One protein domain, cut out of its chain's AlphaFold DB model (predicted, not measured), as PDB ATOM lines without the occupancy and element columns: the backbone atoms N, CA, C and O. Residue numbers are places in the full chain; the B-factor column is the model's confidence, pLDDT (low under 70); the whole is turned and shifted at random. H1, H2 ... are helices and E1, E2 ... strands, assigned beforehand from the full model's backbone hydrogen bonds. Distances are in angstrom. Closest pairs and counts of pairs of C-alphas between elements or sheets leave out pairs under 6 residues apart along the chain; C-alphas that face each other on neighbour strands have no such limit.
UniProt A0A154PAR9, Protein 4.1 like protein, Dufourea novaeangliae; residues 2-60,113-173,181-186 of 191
ATOM      1  N   THR A   2      31.064  38.839   7.126       70.12
ATOM      2  CA  THR A   2      31.833  38.684   5.887       70.12
ATOM      3  C   THR A   2      31.113  39.411   4.762       70.12
ATOM      4  O   THR A   2      29.900  39.273   4.617       70.12
ATOM      5  N   ALA A   3      31.836  40.201   3.976       73.00
ATOM      6  CA  ALA A   3      31.310  40.875   2.798       73.00
ATOM      7  C   ALA A   3      32.141  40.507   1.566       73.00
ATOM      8  O   ALA A   3      33.366  40.415   1.617       73.00
ATOM      9  N   THR A   4      31.479  40.266   0.443       77.62
ATOM     10  CA  THR A   4      32.107  40.022  -0.856       77.62
ATOM     11  C   THR A   4      31.375  40.837  -1.905       77.62
ATOM     12  O   THR A   4      30.180  40.650  -2.078       77.62
ATOM     13  N   ALA A   5      32.066  41.727  -2.603       76.88
ATOM     14  CA  ALA A   5      31.518  42.505  -3.705       76.88
ATOM     15  C   ALA A   5      32.180  42.105  -5.022       76.88
ATOM     16  O   ALA A   5      33.386  41.897  -5.071       76.88
ATOM     17  N   VAL A   6      31.401  41.995  -6.091       82.81
ATOM     18  CA  VAL A   6      31.867  41.704  -7.445       82.81
ATOM     19  C   VAL A   6      31.348  42.803  -8.359       82.81
ATOM     20  O   VAL A   6      30.149  42.881  -8.591       82.81
ATOM     21  N   THR A   7      32.237  43.647  -8.866       81.62
ATOM     22  CA  THR A   7      31.936  44.687  -9.853       81.62
ATOM     23  C   THR A   7      32.468  44.267 -11.212       81.62
ATOM     24  O   THR A   7      33.674  44.141 -11.382       81.62
ATOM     25  N   THR A   8      31.592  44.078 -12.188       85.69
ATOM     26  CA  THR A   8      31.948  43.841 -13.586       85.69
ATOM     27  C   THR A   8      31.680  45.106 -14.382       85.69
ATOM     28  O   THR A   8      30.540  45.548 -14.465       85.69
ATOM     29  N   ARG A   9      32.719  45.682 -14.978       85.00
ATOM     30  CA  ARG A   9      32.646  46.852 -15.846       85.00
ATOM     31  C   ARG A   9      32.970  46.452 -17.277       85.00
ATOM     32  O   ARG A   9      34.053  45.945 -17.535       85.00
ATOM     33  N   THR A  10      32.070  46.723 -18.203       85.69
ATOM     34  CA  THR A  10      32.225  46.447 -19.629       85.69
ATOM     35  C   THR A  10      32.212  47.764 -20.383       85.69
ATOM     36  O   THR A  10      31.231  48.494 -20.343       85.69
ATOM     37  N   ALA A  11      33.303  48.092 -21.060       85.75
ATOM     38  CA  ALA A  11      33.394  49.241 -21.945       85.75
ATOM     39  C   ALA A  11      33.488  48.756 -23.390       85.75
ATOM     40  O   ALA A  11      34.388  47.992 -23.721       85.75
ATOM     41  N   THR A  12      32.595  49.212 -24.255       83.75
ATOM     42  CA  THR A  12      32.550  48.840 -25.667       83.75
ATOM     43  C   THR A  12      32.646  50.097 -26.514       83.75
ATOM     44  O   THR A  12      31.932  51.069 -26.287       83.75
ATOM     45  N   MET A  13      33.530  50.102 -27.499       85.44
ATOM     46  CA  MET A  13      33.726  51.209 -28.422       85.44
ATOM     47  C   MET A  13      33.585  50.693 -29.845       85.44
ATOM     48  O   MET A  13      34.338  49.810 -30.240       85.44
ATOM     49  N   HIS A  14      32.637  51.243 -30.597       83.19
ATOM     50  CA  HIS A  14      32.419  50.953 -32.010       83.19
ATOM     51  C   HIS A  14      32.857  52.160 -32.826       83.19
ATOM     52  O   HIS A  14      32.423  53.282 -32.561       83.19
ATOM     53  N   GLU A  15      33.694  51.926 -33.821       83.50
ATOM     54  CA  GLU A  15      34.125  52.925 -34.787       83.50
ATOM     55  C   GLU A  15      33.690  52.476 -36.177       83.50
ATOM     56  O   GLU A  15      34.198  51.487 -36.699       83.50
ATOM     57  N   ASP A  16      32.709  53.176 -36.741       81.12
ATOM     58  CA  ASP A  16      32.210  52.966 -38.096       81.12
ATOM     59  C   ASP A  16      33.070  53.789 -39.060       81.12
ATOM     60  O   ASP A  16      32.997  55.024 -39.085       81.12
ATOM     61  N   LEU A  17      33.931  53.102 -39.816       75.38
ATOM     62  CA  LEU A  17      34.881  53.739 -40.729       75.38
ATOM     63  C   LEU A  17      34.189  54.343 -41.961       75.38
ATOM     64  O   LEU A  17      34.752  55.234 -42.596       75.38
ATOM     65  N   GLU A  18      32.978  53.896 -42.299       75.81
ATOM     66  CA  GLU A  18      32.225  54.383 -43.461       75.81
ATOM     67  C   GLU A  18      31.495  55.702 -43.174       75.81
ATOM     68  O   GLU A  18      31.415  56.582 -44.031       75.81
ATOM     69  N   LYS A  19      30.976  55.862 -41.956       72.38
ATOM     70  CA  LYS A  19      30.203  57.022 -41.493       72.38
ATOM     71  C   LYS A  19      31.008  57.946 -40.584       72.38
ATOM     72  O   LYS A  19      30.464  58.954 -40.137       72.38
ATOM     73  N   ASN A  20      32.271  57.609 -40.302       70.88
ATOM     74  CA  ASN A  20      33.132  58.308 -39.344       70.88
ATOM     75  C   ASN A  20      32.411  58.557 -38.003       70.88
ATOM     76  O   ASN A  20      32.462  59.644 -37.419       70.88
ATOM     77  N   GLN A  21      31.657  57.551 -37.557       77.81
ATOM     78  CA  GLN A  21      30.858  57.611 -36.342       77.81
ATOM     79  C   GLN A  21      31.517  56.754 -35.273       77.81
ATOM     80  O   GLN A  21      31.809  55.580 -35.493       77.81
ATOM     81  N   LYS A  22      31.683  57.323 -34.081       79.25
ATOM     82  CA  LYS A  22      32.219  56.607 -32.930       79.25
ATOM     83  C   LYS A  22      31.166  56.530 -31.840       79.25
ATOM     84  O   LYS A  22      30.636  57.546 -31.404       79.25
ATOM     85  N   THR A  23      30.850  55.322 -31.406       80.25
ATOM     86  CA  THR A  23      29.938  55.075 -30.290       80.25
ATOM     87  C   THR A  23      30.718  54.411 -29.169       80.25
ATOM     88  O   THR A  23      31.443  53.450 -29.409       80.25
ATOM     89  N   SER A  24      30.577  54.902 -27.945       80.88
ATOM     90  CA  SER A  24      31.169  54.289 -26.759       80.88
ATOM     91  C   SER A  24      30.090  54.026 -25.722       80.88
ATOM     92  O   SER A  24      29.332  54.923 -25.365       80.88
ATOM     93  N   GLN A  25      30.037  52.795 -25.238       82.12
ATOM     94  CA  GLN A  25      29.115  52.322 -24.217       82.12
ATOM     95  C   GLN A  25      29.926  51.817 -23.030       82.12
ATOM     96  O   GLN A  25      30.928  51.132 -23.207       82.12
ATOM     97  N   VAL A  26      29.508  52.162 -21.823       84.38
ATOM     98  CA  VAL A  26      30.068  51.640 -20.582       84.38
ATOM     99  C   VAL A  26      28.916  51.109 -19.754       84.38
ATOM    100  O   VAL A  26      27.953  51.820 -19.485       84.38
ATOM    101  N   GLU A  27      29.028  49.859 -19.347       81.94
ATOM    102  CA  GLU A  27      28.124  49.193 -18.425       81.94
ATOM    103  C   GLU A  27      28.922  48.797 -17.187       81.94
ATOM    104  O   GLU A  27      30.050  48.321 -17.283       81.94
ATOM    105  N   GLU A  28      28.352  48.989 -16.010       82.56
ATOM    106  CA  GLU A  28      28.916  48.532 -14.751       82.56
ATOM    107  C   GLU A  28      27.841  47.797 -13.961       82.56
ATOM    108  O   GLU A  28      26.715  48.266 -13.815       82.56
ATOM    109  N   LYS A  29      28.192  46.621 -13.454       81.75
ATOM    110  CA  LYS A  29      27.327  45.785 -12.639       81.75
ATOM    111  C   LYS A  29      28.044  45.389 -11.366       81.75
ATOM    112  O   LYS A  29      29.011  44.636 -11.417       81.75
ATOM    113  N   THR A  30      27.532  45.821 -10.227       76.94
ATOM    114  CA  THR A  30      28.077  45.495  -8.909       76.94
ATOM    115  C   THR A  30      27.128  44.590  -8.147       76.94
ATOM    116  O   THR A  30      25.950  44.893  -8.015       76.94
ATOM    117  N   VAL A  31      27.639  43.486  -7.608       80.56
ATOM    118  CA  VAL A  31      26.901  42.541  -6.767       80.56
ATOM    119  C   VAL A  31      27.643  42.371  -5.448       80.56
ATOM    120  O   VAL A  31      28.743  41.829  -5.421       80.56
ATOM    121  N   ALA A  32      27.055  42.815  -4.342       72.81
ATOM    122  CA  ALA A  32      27.616  42.707  -3.002       72.81
ATOM    123  C   ALA A  32      26.820  41.726  -2.141       72.81
ATOM    124  O   ALA A  32      25.622  41.879  -1.936       72.81
ATOM    125  N   HIS A  33      27.504  40.725  -1.607       73.56
ATOM    126  CA  HIS A  33      27.004  39.737  -0.669       73.56
ATOM    127  C   HIS A  33      27.545  40.082   0.711       73.56
ATOM    128  O   HIS A  33      28.733  40.342   0.872       73.56
ATOM    129  N   THR A  34      26.696  40.082   1.725       70.19
ATOM    130  CA  THR A  34      27.106  40.304   3.108       70.19
ATOM    131  C   THR A  34      26.423  39.293   4.005       70.19
ATOM    132  O   THR A  34      25.204  39.158   3.963       70.19
ATOM    133  N   THR A  35      27.202  38.600   4.827       71.44
ATOM    134  CA  THR A  35      26.708  37.638   5.807       71.44
ATOM    135  C   THR A  35      27.097  38.102   7.204       71.44
ATOM    136  O   THR A  35      28.278  38.201   7.559       71.44
ATOM    137  N   ALA A  36      26.092  38.390   8.020       69.62
ATOM    138  CA  ALA A  36      26.243  38.683   9.433       69.62
ATOM    139  C   ALA A  36      25.767  37.478  10.248       69.62
ATOM    140  O   ALA A  36      24.623  37.048  10.127       69.62
ATOM    141  N   THR A  37      26.645  36.937  11.089       65.19
ATOM    142  CA  THR A  37      26.293  35.872  12.032       65.19
ATOM    143  C   THR A  37      26.323  36.447  13.438       65.19
ATOM    144  O   THR A  37      27.357  36.938  13.889       65.19
ATOM    145  N   SER A  38      25.184  36.382  14.112       65.38
ATOM    146  CA  SER A  38      25.013  36.713  15.524       65.38
ATOM    147  C   SER A  38      24.754  35.433  16.321       65.38
ATOM    148  O   SER A  38      24.411  34.400  15.751       65.38
ATOM    149  N   ALA A  39      24.874  35.496  17.650       68.88
ATOM    150  CA  ALA A  39      24.727  34.332  18.536       68.88
ATOM    151  C   ALA A  39      23.399  33.559  18.375       68.88
ATOM    152  O   ALA A  39      23.329  32.390  18.740       68.88
ATOM    153  N   THR A  40      22.355  34.198  17.838       64.88
ATOM    154  CA  THR A  40      21.006  33.625  17.698       64.88
ATOM    155  C   THR A  40      20.412  33.752  16.294       64.88
ATOM    156  O   THR A  40      19.233  33.460  16.128       64.88
ATOM    157  N   ARG A  41      21.152  34.267  15.300       62.97
ATOM    158  CA  ARG A  41      20.601  34.568  13.965       62.97
ATOM    159  C   ARG A  41      21.702  34.729  12.929       62.97
ATOM    160  O   ARG A  41      22.722  35.360  13.206       62.97
ATOM    161  N   GLN A  42      21.455  34.230  11.723       69.62
ATOM    162  CA  GLN A  42      22.284  34.515  10.556       69.62
ATOM    163  C   GLN A  42      21.486  35.358   9.559       69.62
ATOM    164  O   GLN A  42      20.354  35.031   9.208       69.62
ATOM    165  N   GLU A  43      22.079  36.457   9.105       69.06
ATOM    166  CA  GLU A  43      21.491  37.377   8.137       69.06
ATOM    167  C   GLU A  43      22.366  37.431   6.896       69.06
ATOM    168  O   GLU A  43      23.561  37.717   6.982       69.06
ATOM    169  N   GLN A  44      21.772  37.162   5.739       70.12
ATOM    170  CA  GLN A  44      22.422  37.290   4.447       70.12
ATOM    171  C   GLN A  44      21.760  38.421   3.665       70.12
ATOM    172  O   GLN A  44      20.538  38.464   3.529       70.12
ATOM    173  N   ARG A  45      22.561  39.341   3.138       64.62
ATOM    174  CA  ARG A  45      22.110  40.436   2.286       64.62
ATOM    175  C   ARG A  45      22.819  40.366   0.943       64.62
ATOM    176  O   ARG A  45      24.032  40.184   0.905       64.62
ATOM    177  N   VAL A  46      22.069  40.512  -0.142       72.44
ATOM    178  CA  VAL A  46      22.603  40.645  -1.501       72.44
ATOM    179  C   VAL A  46      22.134  41.980  -2.059       72.44
ATOM    180  O   VAL A  46      20.941  42.274  -2.040       72.44
ATOM    181  N   VAL A  47      23.068  42.800  -2.522       69.69
ATOM    182  CA  VAL A  47      22.803  44.082  -3.175       69.69
ATOM    183  C   VAL A  47      23.315  43.993  -4.601       69.69
ATOM    184  O   VAL A  47      24.467  43.635  -4.802       69.69
ATOM    185  N   THR A  48      22.478  44.299  -5.585       70.44
ATOM    186  CA  THR A  48      22.894  44.399  -6.990       70.44
ATOM    187  C   THR A  48      22.638  45.807  -7.500       70.44
ATOM    188  O   THR A  48      21.562  46.357  -7.268       70.44
ATOM    189  N   GLN A  49      23.614  46.373  -8.200       69.44
ATOM    190  CA  GLN A  49      23.532  47.660  -8.870       69.44
ATOM    191  C   GLN A  49      23.960  47.506 -10.327       69.44
ATOM    192  O   GLN A  49      24.950  46.837 -10.611       69.44
ATOM    193  N   GLU A  50      23.212  48.123 -11.235       74.31
ATOM    194  CA  GLU A  50      23.522  48.173 -12.664       74.31
ATOM    195  C   GLU A  50      23.504  49.635 -13.123       74.31
ATOM    196  O   GLU A  50      22.563  50.380 -12.830       74.31
ATOM    197  N   VAL A  51      24.565  50.048 -13.812       75.00
ATOM    198  CA  VAL A  51      24.793  51.412 -14.289       75.00
ATOM    199  C   VAL A  51      25.195  51.359 -15.750       75.00
ATOM    200  O   VAL A  51      26.027  50.537 -16.135       75.00
ATOM    201  N   ARG A  52      24.622  52.239 -16.571       71.88
ATOM    202  CA  ARG A  52      24.937  52.310 -17.998       71.88
ATOM    203  C   ARG A  52      25.117  53.742 -18.466       71.88
ATOM    204  O   ARG A  52      24.385  54.641 -18.061       71.88
ATOM    205  N   THR A  53      26.061  53.919 -19.379       75.56
ATOM    206  CA  THR A  53      26.330  55.170 -20.083       75.56
ATOM    207  C   THR A  53      26.593  54.844 -21.545       75.56
ATOM    208  O   THR A  53      27.445  54.019 -21.859       75.56
ATOM    209  N   THR A  54      25.884  55.510 -22.451       73.69
ATOM    210  CA  THR A  54      26.144  55.450 -23.893       73.69
ATOM    211  C   THR A  54      26.445  56.847 -24.408       73.69
ATOM    212  O   THR A  54      25.802  57.820 -24.021       73.69
ATOM    213  N   SER A  55      27.443  56.951 -25.271       71.25
ATOM    214  CA  SER A  55      27.889  58.193 -25.886       71.25
ATOM    215  C   SER A  55      28.052  57.967 -27.385       71.25
ATOM    216  O   SER A  55      28.655  56.984 -27.815       71.25
ATOM    217  N   HIS A  56      27.500  58.874 -28.188       69.06
ATOM    218  CA  HIS A  56      27.608  58.844 -29.644       69.06
ATOM    219  C   HIS A  56      28.302  60.124 -30.104       69.06
ATOM    220  O   HIS A  56      27.783  61.220 -29.906       69.06
ATOM    221  N   VAL A  57      29.464  59.987 -30.734       60.50
ATOM    222  CA  VAL A  57      30.179  61.084 -31.383       60.50
ATOM    223  C   VAL A  57      29.945  60.955 -32.884       60.50
ATOM    224  O   VAL A  57      30.491  60.075 -33.553       60.50
ATOM    225  N   LEU A  58      29.075  61.816 -33.404       50.69
ATOM    226  CA  LEU A  58      28.879  62.019 -34.835       50.69
ATOM    227  C   LEU A  58      29.883  63.081 -35.290       50.69
ATOM    228  O   LEU A  58      29.696  64.259 -34.992       50.69
ATOM    229  N   SER A  59      30.940  62.691 -36.005       47.09
ATOM    230  CA  SER A  59      31.811  63.662 -36.681       47.09
ATOM    231  C   SER A  59      31.120  64.169 -37.951       47.09
ATOM    232  O   SER A  59      31.473  63.788 -39.063       47.09
ATOM    233  N   GLY A  60      30.092  65.001 -37.779       40.06
ATOM    234  CA  GLY A  60      29.499  65.821 -38.834       40.06
ATOM    235  C   GLY A  60      29.777  67.290 -38.533       40.06
ATOM    236  O   GLY A  60      29.504  67.743 -37.426       40.06
ATOM    237  N   GLY A 113      35.420  37.712 -31.485       57.28
ATOM    238  CA  GLY A 113      36.427  38.744 -31.250       57.28
ATOM    239  C   GLY A 113      37.731  38.134 -30.756       57.28
ATOM    240  O   GLY A 113      37.732  37.253 -29.898       57.28
ATOM    241  N   GLU A 114      38.851  38.593 -31.305       67.25
ATOM    242  CA  GLU A 114      40.169  38.169 -30.844       67.25
ATOM    243  C   GLU A 114      40.434  38.797 -29.468       67.25
ATOM    244  O   GLU A 114      40.288  40.010 -29.284       67.25
ATOM    245  N   ILE A 115      40.808  37.973 -28.485       72.00
ATOM    246  CA  ILE A 115      41.279  38.468 -27.189       72.00
ATOM    247  C   ILE A 115      42.652  39.100 -27.422       72.00
ATOM    248  O   ILE A 115      43.635  38.407 -27.681       72.00
ATOM    249  N   VAL A 116      42.720  40.424 -27.315       77.19
ATOM    250  CA  VAL A 116      43.948  41.205 -27.513       77.19
ATOM    251  C   VAL A 116      44.811  41.187 -26.258       77.19
ATOM    252  O   VAL A 116      46.040  41.158 -26.344       77.19
ATOM    253  N   SER A 117      44.184  41.218 -25.081       75.56
ATOM    254  CA  SER A 117      44.893  41.229 -23.804       75.56
ATOM    255  C   SER A 117      44.037  40.648 -22.687       75.56
ATOM    256  O   SER A 117      42.830  40.856 -22.661       75.56
ATOM    257  N   SER A 118      44.668  39.946 -21.752       80.31
ATOM    258  CA  SER A 118      44.061  39.529 -20.491       80.31
ATOM    259  C   SER A 118      45.072  39.767 -19.374       80.31
ATOM    260  O   SER A 118      46.242  39.400 -19.500       80.31
ATOM    261  N   GLN A 119      44.638  40.426 -18.306       76.81
ATOM    262  CA  GLN A 119      45.458  40.785 -17.160       76.81
ATOM    263  C   GLN A 119      44.694  40.497 -15.872       76.81
ATOM    264  O   GLN A 119      43.565  40.947 -15.704       76.81
ATOM    265  N   THR A 120      45.341  39.826 -14.923       81.25
ATOM    266  CA  THR A 120      44.778  39.592 -13.589       81.25
ATOM    267  C   THR A 120      45.691  40.192 -12.531       81.25
ATOM    268  O   THR A 120      46.872  39.865 -12.452       81.25
ATOM    269  N   ILE A 121      45.134  41.074 -11.707       80.56
ATOM    270  CA  ILE A 121      45.806  41.740 -10.594       80.56
ATOM    271  C   ILE A 121      45.109  41.310  -9.311       80.56
ATOM    272  O   ILE A 121      43.993  41.735  -9.023       80.56
ATOM    273  N   SER A 122      45.784  40.487  -8.519       79.75
ATOM    274  CA  SER A 122      45.276  40.028  -7.226       79.75
ATOM    275  C   SER A 122      45.996  40.739  -6.083       79.75
ATOM    276  O   SER A 122      47.205  40.952  -6.106       79.75
ATOM    277  N   SER A 123      45.241  41.110  -5.063       73.88
ATOM    278  CA  SER A 123      45.659  41.762  -3.824       73.88
ATOM    279  C   SER A 123      44.984  41.071  -2.640       73.88
ATOM    280  O   SER A 123      44.029  40.317  -2.809       73.88
ATOM    281  N   LYS A 124      45.461  41.348  -1.419       72.31
ATOM    282  CA  LYS A 124      45.031  40.672  -0.178       72.31
ATOM    283  C   LYS A 124      43.506  40.612   0.024       72.31
ATOM    284  O   LYS A 124      43.018  39.661   0.617       72.31
ATOM    285  N   THR A 125      42.780  41.620  -0.449       72.06
ATOM    286  CA  THR A 125      41.322  41.760  -0.297       72.06
ATOM    287  C   THR A 125      40.620  42.093  -1.614       72.06
ATOM    288  O   THR A 125      39.429  42.393  -1.614       72.06
ATOM    289  N   ARG A 126      41.338  42.085  -2.745       76.75
ATOM    290  CA  ARG A 126      40.802  42.526  -4.039       76.75
ATOM    291  C   ARG A 126      41.451  41.789  -5.202       76.75
ATOM    292  O   ARG A 126      42.667  41.763  -5.283       76.75
ATOM    293  N   THR A 127      40.662  41.320  -6.153       78.81
ATOM    294  CA  THR A 127      41.120  40.759  -7.428       78.81
ATOM    295  C   THR A 127      40.519  41.562  -8.567       78.81
ATOM    296  O   THR A 127      39.338  41.881  -8.525       78.81
ATOM    297  N   VAL A 128      41.314  41.911  -9.571       83.38
ATOM    298  CA  VAL A 128      40.892  42.646 -10.764       83.38
ATOM    299  C   VAL A 128      41.319  41.856 -11.990       83.38
ATOM    300  O   VAL A 128      42.506  41.711 -12.249       83.38
ATOM    301  N   GLU A 129      40.360  41.355 -12.747       83.38
ATOM    302  CA  GLU A 129      40.563  40.670 -14.022       83.38
ATOM    303  C   GLU A 129      40.161  41.644 -15.129       83.38
ATOM    304  O   GLU A 129      39.054  42.161 -15.094       83.38
ATOM    305  N   THR A 130      41.044  41.951 -16.072       83.25
ATOM    306  CA  THR A 130      40.787  42.864 -17.194       83.25
ATOM    307  C   THR A 130      41.053  42.132 -18.498       83.25
ATOM    308  O   THR A 130      42.166  41.664 -18.716       83.25
ATOM    309  N   ILE A 131      40.057  42.044 -19.371       83.69
ATOM    310  CA  ILE A 131      40.142  41.368 -20.663       83.69
ATOM    311  C   ILE A 131      39.749  42.356 -21.753       83.69
ATOM    312  O   ILE A 131      38.703  42.992 -21.688       83.69
ATOM    313  N   THR A 132      40.609  42.512 -22.751       81.88
ATOM    314  CA  THR A 132      40.382  43.361 -23.918       81.88
ATOM    315  C   THR A 132      40.177  42.491 -25.145       81.88
ATOM    316  O   THR A 132      41.020  41.655 -25.471       81.88
ATOM    317  N   TYR A 133      39.091  42.745 -25.851       80.38
ATOM    318  CA  TYR A 133      38.696  42.112 -27.095       80.38
ATOM    319  C   TYR A 133      38.723  43.158 -28.196       80.38
ATOM    320  O   TYR A 133      38.326  44.308 -27.991       80.38
ATOM    321  N   LYS A 134      39.159  42.747 -29.379       81.75
ATOM    322  CA  LYS A 134      39.032  43.551 -30.585       81.75
ATOM    323  C   LYS A 134      38.436  42.687 -31.675       81.75
ATOM    324  O   LYS A 134      38.872  41.561 -31.913       81.75
ATOM    325  N   THR A 135      37.433  43.222 -32.342       81.00
ATOM    326  CA  THR A 135      36.856  42.614 -33.529       81.00
ATOM    327  C   THR A 135      36.712  43.681 -34.598       81.00
ATOM    328  O   THR A 135      36.489  44.853 -34.308       81.00
ATOM    329  N   GLU A 136      36.920  43.289 -35.843       81.56
ATOM    330  CA  GLU A 136      36.724  44.148 -37.001       81.56
ATOM    331  C   GLU A 136      35.772  43.407 -37.926       81.56
ATOM    332  O   GLU A 136      36.031  42.264 -38.318       81.56
ATOM    333  N   ARG A 137      34.628  44.020 -38.216       75.12
ATOM    334  CA  ARG A 137      33.593  43.410 -39.045       75.12
ATOM    335  C   ARG A 137      32.945  44.484 -39.893       75.12
ATOM    336  O   ARG A 137      32.495  45.485 -39.354       75.12
ATOM    337  N   ASP A 138      32.876  44.249 -41.201       69.19
ATOM    338  CA  ASP A 138      32.115  45.104 -42.122       69.19
ATOM    339  C   ASP A 138      32.523  46.595 -42.052       69.19
ATOM    340  O   ASP A 138      31.685  47.481 -42.052       69.19
ATOM    341  N   GLY A 139      33.824  46.889 -41.901       72.50
ATOM    342  CA  GLY A 139      34.312  48.272 -41.772       72.50
ATOM    343  C   GLY A 139      34.054  48.930 -40.408       72.50
ATOM    344  O   GLY A 139      34.368  50.107 -40.234       72.50
ATOM    345  N   VAL A 140      33.535  48.187 -39.426       78.50
ATOM    346  CA  VAL A 140      33.373  48.640 -38.042       78.50
ATOM    347  C   VAL A 140      34.420  47.975 -37.155       78.50
ATOM    348  O   VAL A 140      34.490  46.746 -37.064       78.50
ATOM    349  N   VAL A 141      35.229  48.787 -36.475       83.62
ATOM    350  CA  VAL A 141      36.161  48.313 -35.447       83.62
ATOM    351  C   VAL A 141      35.460  48.385 -34.098       83.62
ATOM    352  O   VAL A 141      35.117  49.466 -33.620       83.62
ATOM    353  N   GLU A 142      35.276  47.239 -33.457       83.75
ATOM    354  CA  GLU A 142      34.765  47.136 -32.096       83.75
ATOM    355  C   GLU A 142      35.908  46.767 -31.144       83.75
ATOM    356  O   GLU A 142      36.629  45.785 -31.330       83.75
ATOM    357  N   THR A 143      36.081  47.574 -30.101       86.56
ATOM    358  CA  THR A 143      36.974  47.288 -28.976       86.56
ATOM    359  C   THR A 143      36.138  47.142 -27.715       86.56
ATOM    360  O   THR A 143      35.449  48.084 -27.328       86.56
ATOM    361  N   ARG A 144      36.215  45.985 -27.057       84.81
ATOM    362  CA  ARG A 144      35.533  45.712 -25.787       84.81
ATOM    363  C   ARG A 144      36.554  45.491 -24.682       84.81
ATOM    364  O   ARG A 144      37.486  44.720 -24.856       84.81
ATOM    365  N   VAL A 145      36.375  46.129 -23.538       88.31
ATOM    366  CA  VAL A 145      37.192  45.943 -22.339       88.31
ATOM    367  C   VAL A 145      36.270  45.518 -21.212       88.31
ATOM    368  O   VAL A 145      35.395  46.272 -20.807       88.31
ATOM    369  N   GLU A 146      36.468  44.315 -20.698       87.00
ATOM    370  CA  GLU A 146      35.746  43.783 -19.549       87.00
ATOM    371  C   GLU A 146      36.664  43.755 -18.342       87.00
ATOM    372  O   GLU A 146      37.766  43.221 -18.398       87.00
ATOM    373  N   GLN A 147      36.210  44.322 -17.236       86.44
ATOM    374  CA  GLN A 147      36.944  44.400 -15.993       86.44
ATOM    375  C   GLN A 147      36.095  43.839 -14.856       86.44
ATOM    376  O   GLN A 147      35.115  44.446 -14.446       86.44
ATOM    377  N   LYS A 148      36.490  42.700 -14.299       88.00
ATOM    378  CA  LYS A 148      35.839  42.065 -13.154       88.00
ATOM    379  C   LYS A 148      36.665  42.287 -11.895       88.00
ATOM    380  O   LYS A 148      37.785  41.808 -11.763       88.00
ATOM    381  N   ILE A 149      36.095  43.012 -10.948       85.50
ATOM    382  CA  ILE A 149      36.694  43.407  -9.680       85.50
ATOM    383  C   ILE A 149      35.979  42.649  -8.567       85.50
ATOM    384  O   ILE A 149      34.819  42.904  -8.288       85.50
ATOM    385  N   THR A 150      36.666  41.735  -7.899       81.06
ATOM    386  CA  THR A 150      36.161  41.044  -6.708       81.06
ATOM    387  C   THR A 150      36.812  41.646  -5.473       81.06
ATOM    388  O   THR A 150      38.031  41.730  -5.417       81.06
ATOM    389  N   ILE A 151      36.036  42.065  -4.482       80.56
ATOM    390  CA  ILE A 151      36.493  42.640  -3.215       80.56
ATOM    391  C   ILE A 151      35.956  41.770  -2.087       80.56
ATOM    392  O   ILE A 151      34.776  41.438  -2.063       80.56
ATOM    393  N   GLN A 152      36.809  41.415  -1.137       75.44
ATOM    394  CA  GLN A 152      36.446  40.673   0.064       75.44
ATOM    395  C   GLN A 152      36.805  41.526   1.277       75.44
ATOM    396  O   GLN A 152      37.949  41.954   1.410       75.44
ATOM    397  N   SER A 153      35.839  41.784   2.154       65.00
ATOM    398  CA  SER A 153      36.050  42.553   3.381       65.00
ATOM    399  C   SER A 153      35.527  41.774   4.584       65.00
ATOM    400  O   SER A 153      34.441  41.193   4.534       65.00
ATOM    401  N   ASP A 154      36.310  41.749   5.659       55.53
ATOM    402  CA  ASP A 154      35.946  41.132   6.934       55.53
ATOM    403  C   ASP A 154      35.695  42.248   7.962       55.53
ATOM    404  O   ASP A 154      36.634  42.856   8.464       55.53
ATOM    405  N   GLY A 155      34.412  42.525   8.230       50.84
ATOM    406  CA  GLY A 155      33.932  43.237   9.422       50.84
ATOM    407  C   GLY A 155      33.838  44.771   9.393       50.84
ATOM    408  O   GLY A 155      34.850  45.451   9.466       50.84
ATOM    409  N   ASP A 156      32.602  45.291   9.437       49.12
ATOM    410  CA  ASP A 156      32.106  46.212  10.486       49.12
ATOM    411  C   ASP A 156      30.555  46.262  10.424       49.12
ATOM    412  O   ASP A 156      30.003  46.081   9.335       49.12
ATOM    413  N   PRO A 157      29.805  46.420  11.532       53.50
ATOM    414  CA  PRO A 157      28.339  46.484  11.515       53.50
ATOM    415  C   PRO A 157      27.857  47.790  10.869       53.50
ATOM    416  O   PRO A 157      27.698  48.814  11.531       53.50
ATOM    417  N   ILE A 158      27.645  47.765   9.555       56.72
ATOM    418  CA  ILE A 158      27.256  48.961   8.811       56.72
ATOM    419  C   ILE A 158      25.740  49.176   8.870       56.72
ATOM    420  O   ILE A 158      24.947  48.302   8.522       56.72
ATOM    421  N   ASP A 159      25.369  50.388   9.274       56.12
ATOM    422  CA  ASP A 159      24.023  50.950   9.235       56.12
ATOM    423  C   ASP A 159      23.481  50.953   7.790       56.12
ATOM    424  O   ASP A 159      24.076  51.526   6.872       56.12
ATOM    425  N   HIS A 160      22.385  50.227   7.567       51.25
ATOM    426  CA  HIS A 160      21.919  49.825   6.238       51.25
ATOM    427  C   HIS A 160      21.460  50.986   5.348       51.25
ATOM    428  O   HIS A 160      21.625  50.897   4.129       51.25
ATOM    429  N   ASP A 161      20.906  52.040   5.943       49.31
ATOM    430  CA  ASP A 161      20.474  53.255   5.247       49.31
ATOM    431  C   ASP A 161      21.674  54.146   4.910       49.31
ATOM    432  O   ASP A 161      21.738  54.729   3.825       49.31
ATOM    433  N   ARG A 162      22.683  54.175   5.793       56.75
ATOM    434  CA  ARG A 162      23.924  54.918   5.558       56.75
ATOM    435  C   ARG A 162      24.738  54.308   4.422       56.75
ATOM    436  O   ARG A 162      25.176  55.040   3.547       56.75
ATOM    437  N   ALA A 163      24.864  52.980   4.380       55.00
ATOM    438  CA  ALA A 163      25.585  52.289   3.307       55.00
ATOM    439  C   ALA A 163      24.962  52.534   1.926       55.00
ATOM    440  O   ALA A 163      25.672  52.663   0.935       55.00
ATOM    441  N   LEU A 164      23.626  52.586   1.863       55.25
ATOM    442  CA  LEU A 164      22.892  52.841   0.626       55.25
ATOM    443  C   LEU A 164      23.084  54.288   0.157       55.25
ATOM    444  O   LEU A 164      23.339  54.517  -1.023       55.25
ATOM    445  N   ALA A 165      23.002  55.249   1.080       56.03
ATOM    446  CA  ALA A 165      23.260  56.652   0.785       56.03
ATOM    447  C   ALA A 165      24.718  56.886   0.357       56.03
ATOM    448  O   ALA A 165      24.945  57.563  -0.642       56.03
ATOM    449  N   GLU A 166      25.688  56.280   1.051       58.09
ATOM    450  CA  GLU A 166      27.112  56.359   0.703       58.09
ATOM    451  C   GLU A 166      27.392  55.718  -0.660       58.09
ATOM    452  O   GLU A 166      28.071  56.330  -1.471       58.09
ATOM    453  N   ALA A 167      26.816  54.555  -0.978       56.09
ATOM    454  CA  ALA A 167      27.020  53.915  -2.280       56.09
ATOM    455  C   ALA A 167      26.446  54.741  -3.447       56.09
ATOM    456  O   ALA A 167      27.085  54.868  -4.490       56.09
ATOM    457  N   ILE A 168      25.261  55.341  -3.275       53.53
ATOM    458  CA  ILE A 168      24.660  56.230  -4.286       53.53
ATOM    459  C   ILE A 168      25.485  57.513  -4.422       53.53
ATOM    460  O   ILE A 168      25.747  57.967  -5.536       53.53
ATOM    461  N   GLN A 169      25.911  58.093  -3.301       57.94
ATOM    462  CA  GLN A 169      26.721  59.303  -3.287       57.94
ATOM    463  C   GLN A 169      28.103  59.064  -3.902       57.94
ATOM    464  O   GLN A 169      28.548  59.891  -4.687       57.94
ATOM    465  N   GLU A 170      28.764  57.950  -3.596       53.44
ATOM    466  CA  GLU A 170      30.093  57.602  -4.104       53.44
ATOM    467  C   GLU A 170      30.055  57.282  -5.604       53.44
ATOM    468  O   GLU A 170      30.882  57.798  -6.358       53.44
ATOM    469  N   ALA A 171      29.045  56.538  -6.070       49.94
ATOM    470  CA  ALA A 171      28.838  56.292  -7.498       49.94
ATOM    471  C   ALA A 171      28.584  57.601  -8.272       49.94
ATOM    472  O   ALA A 171      29.199  57.837  -9.313       49.94
ATOM    473  N   THR A 172      27.741  58.485  -7.725       52.22
ATOM    474  CA  THR A 172      27.417  59.791  -8.330       52.22
ATOM    475  C   THR A 172      28.603  60.762  -8.279       52.22
ATOM    476  O   THR A 172      28.819  61.532  -9.212       52.22
ATOM    477  N   ALA A 173      29.396  60.732  -7.204       52.03
ATOM    478  CA  ALA A 173      30.572  61.583  -7.032       52.03
ATOM    479  C   ALA A 173      31.736  61.162  -7.937       52.03
ATOM    480  O   ALA A 173      32.490  62.023  -8.389       52.03
ATOM    481  N   GLU A 181      20.576  52.436 -13.369       61.09
ATOM    482  CA  GLU A 181      19.389  51.822 -13.980       61.09
ATOM    483  C   GLU A 181      18.623  50.926 -13.007       61.09
ATOM    484  O   GLU A 181      17.391  50.888 -13.029       61.09
ATOM    485  N   LYS A 182      19.331  50.193 -12.140       68.12
ATOM    486  CA  LYS A 182      18.697  49.253 -11.212       68.12
ATOM    487  C   LYS A 182      19.454  49.155  -9.896       68.12
ATOM    488  O   LYS A 182      20.676  49.037  -9.882       68.12
ATOM    489  N   ILE A 183      18.698  49.140  -8.796       60.97
ATOM    490  CA  ILE A 183      19.181  48.799  -7.456       60.97
ATOM    491  C   ILE A 183      18.246  47.737  -6.878       60.97
ATOM    492  O   ILE A 183      17.040  47.955  -6.772       60.97
ATOM    493  N   GLU A 184      18.793  46.586  -6.501       61.41
ATOM    494  CA  GLU A 184      18.053  45.496  -5.866       61.41
ATOM    495  C   GLU A 184      18.706  45.128  -4.538       61.41
ATOM    496  O   GLU A 184      19.924  44.986  -4.459       61.41
ATOM    497  N   ILE A 185      17.895  44.972  -3.492       63.66
ATOM    498  CA  ILE A 185      18.351  44.609  -2.151       63.66
ATOM    499  C   ILE A 185      17.526  43.415  -1.687       63.66
ATOM    500  O   ILE A 185      16.323  43.531  -1.462       63.66
ATOM    501  N   GLN A 186      18.181  42.276  -1.502       58.66
ATOM    502  CA  GLN A 186      17.583  41.073  -0.940       58.66
ATOM    503  C   GLN A 186      18.138  40.863   0.466       58.66
ATOM    504  O   GLN A 186      19.352  40.804   0.647       58.66
TER     505      GLN A 186
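Overview. This is residues 2 to 60, 113 to 173 and 181 to 186 of the 191 residues of the protein "Protein 4.1 like protein" of Dufourea novaeangliae (UniProt A0A154PAR9). The domain is one long, twisted wall of seven strands, its two longest strands, E2 and E3, running along most of the length of a rod-like body, with a single helix, H1, that only grazes the sheet. The hairpin of E2 and E3 reaches to one end of the long axis, where its turn at Ala 39 lies. The printed part has 126 residues, with E1 E2 E3 E4 E5 E6 H1 E7 in order along the chain; across the sheet the order is E4, E5, E6, E1, E2, E3, E7, all antiparallel. The class is mostly strand; the whole is loose, with a radius of gyration of the C-alphas of 18.8 A, and spans 65 by 29 by 21 A.

Along the chain. E2, residues 21 to 38, is 56.2 A long, and E3, residues 41 to 58, is 56.6 A. E1, residues 2 to 16, begins with C-alpha 2 at (31.833, 38.684, 5.887) and is 46.2 A long. E6, residues 140 to 154, is 45.7 A; E5, residues 126 to 137, 35.8 A; E4, residues 114 to 123, 27.8 A. H1, residues 160 to 173, is 19.7 A, with C-alpha 160 at (21.919, 49.825, 6.238). E7, residues 181 to 186, is 17.0 A and ends with C-alpha 186 at (17.583, 41.073, -0.940).

Arrangement. E1 and E2 form a hairpin, antiparallel at 173 degrees, with N 8 and O 29 2.8 A apart, within hydrogen-bond range. E2 and E3 form another at 172 degrees, with N 30 and O 49 at 2.8 A; E1 E2 E3 is a meander, each strand the antiparallel neighbour of the one before. The edge strand E7 is the neighbour of E3, antiparallel at 174 degrees, with N 48 and O 184 at 2.9 A, within hydrogen-bond range. On the other side of E1 is E6, at 171 degrees, with N 9 and O 147 at 2.7 A. E4 E5 E6 is a second meander: E5 and E6 are a hairpin at 169 degrees, with N 131 and O 146 at 2.8 A, and E4, the other edge strand, forms a hairpin with E5 at 172 degrees, with N 119 and O 130 at 2.8 A. H1 is on the sheet but only grazes it with residues 164 to 171; every O i to N i+4 pair in H1 is within hydrogen-bond range. E4 and E7 are apart.

Size, cuts and confidence. The two C-alphas farthest apart, those of Ala 39 and Gly 60, are 65.6 A apart. Residues 61 to 112 are not printed, a gap of 29.0 A between C-alphas 60 and 113, and residues 174 to 180 are not printed, a gap of 16.4 A between C-alphas 173 and 181. Of the links that are printed whole, each is tight. Residues 158 to 163, of which 160 to 163 belong to H1, stand free. The mean pLDDT of the printed part is 71.7; 46 residues are under 70, among them 36 to 43, 153 to 173 and 181 to 186.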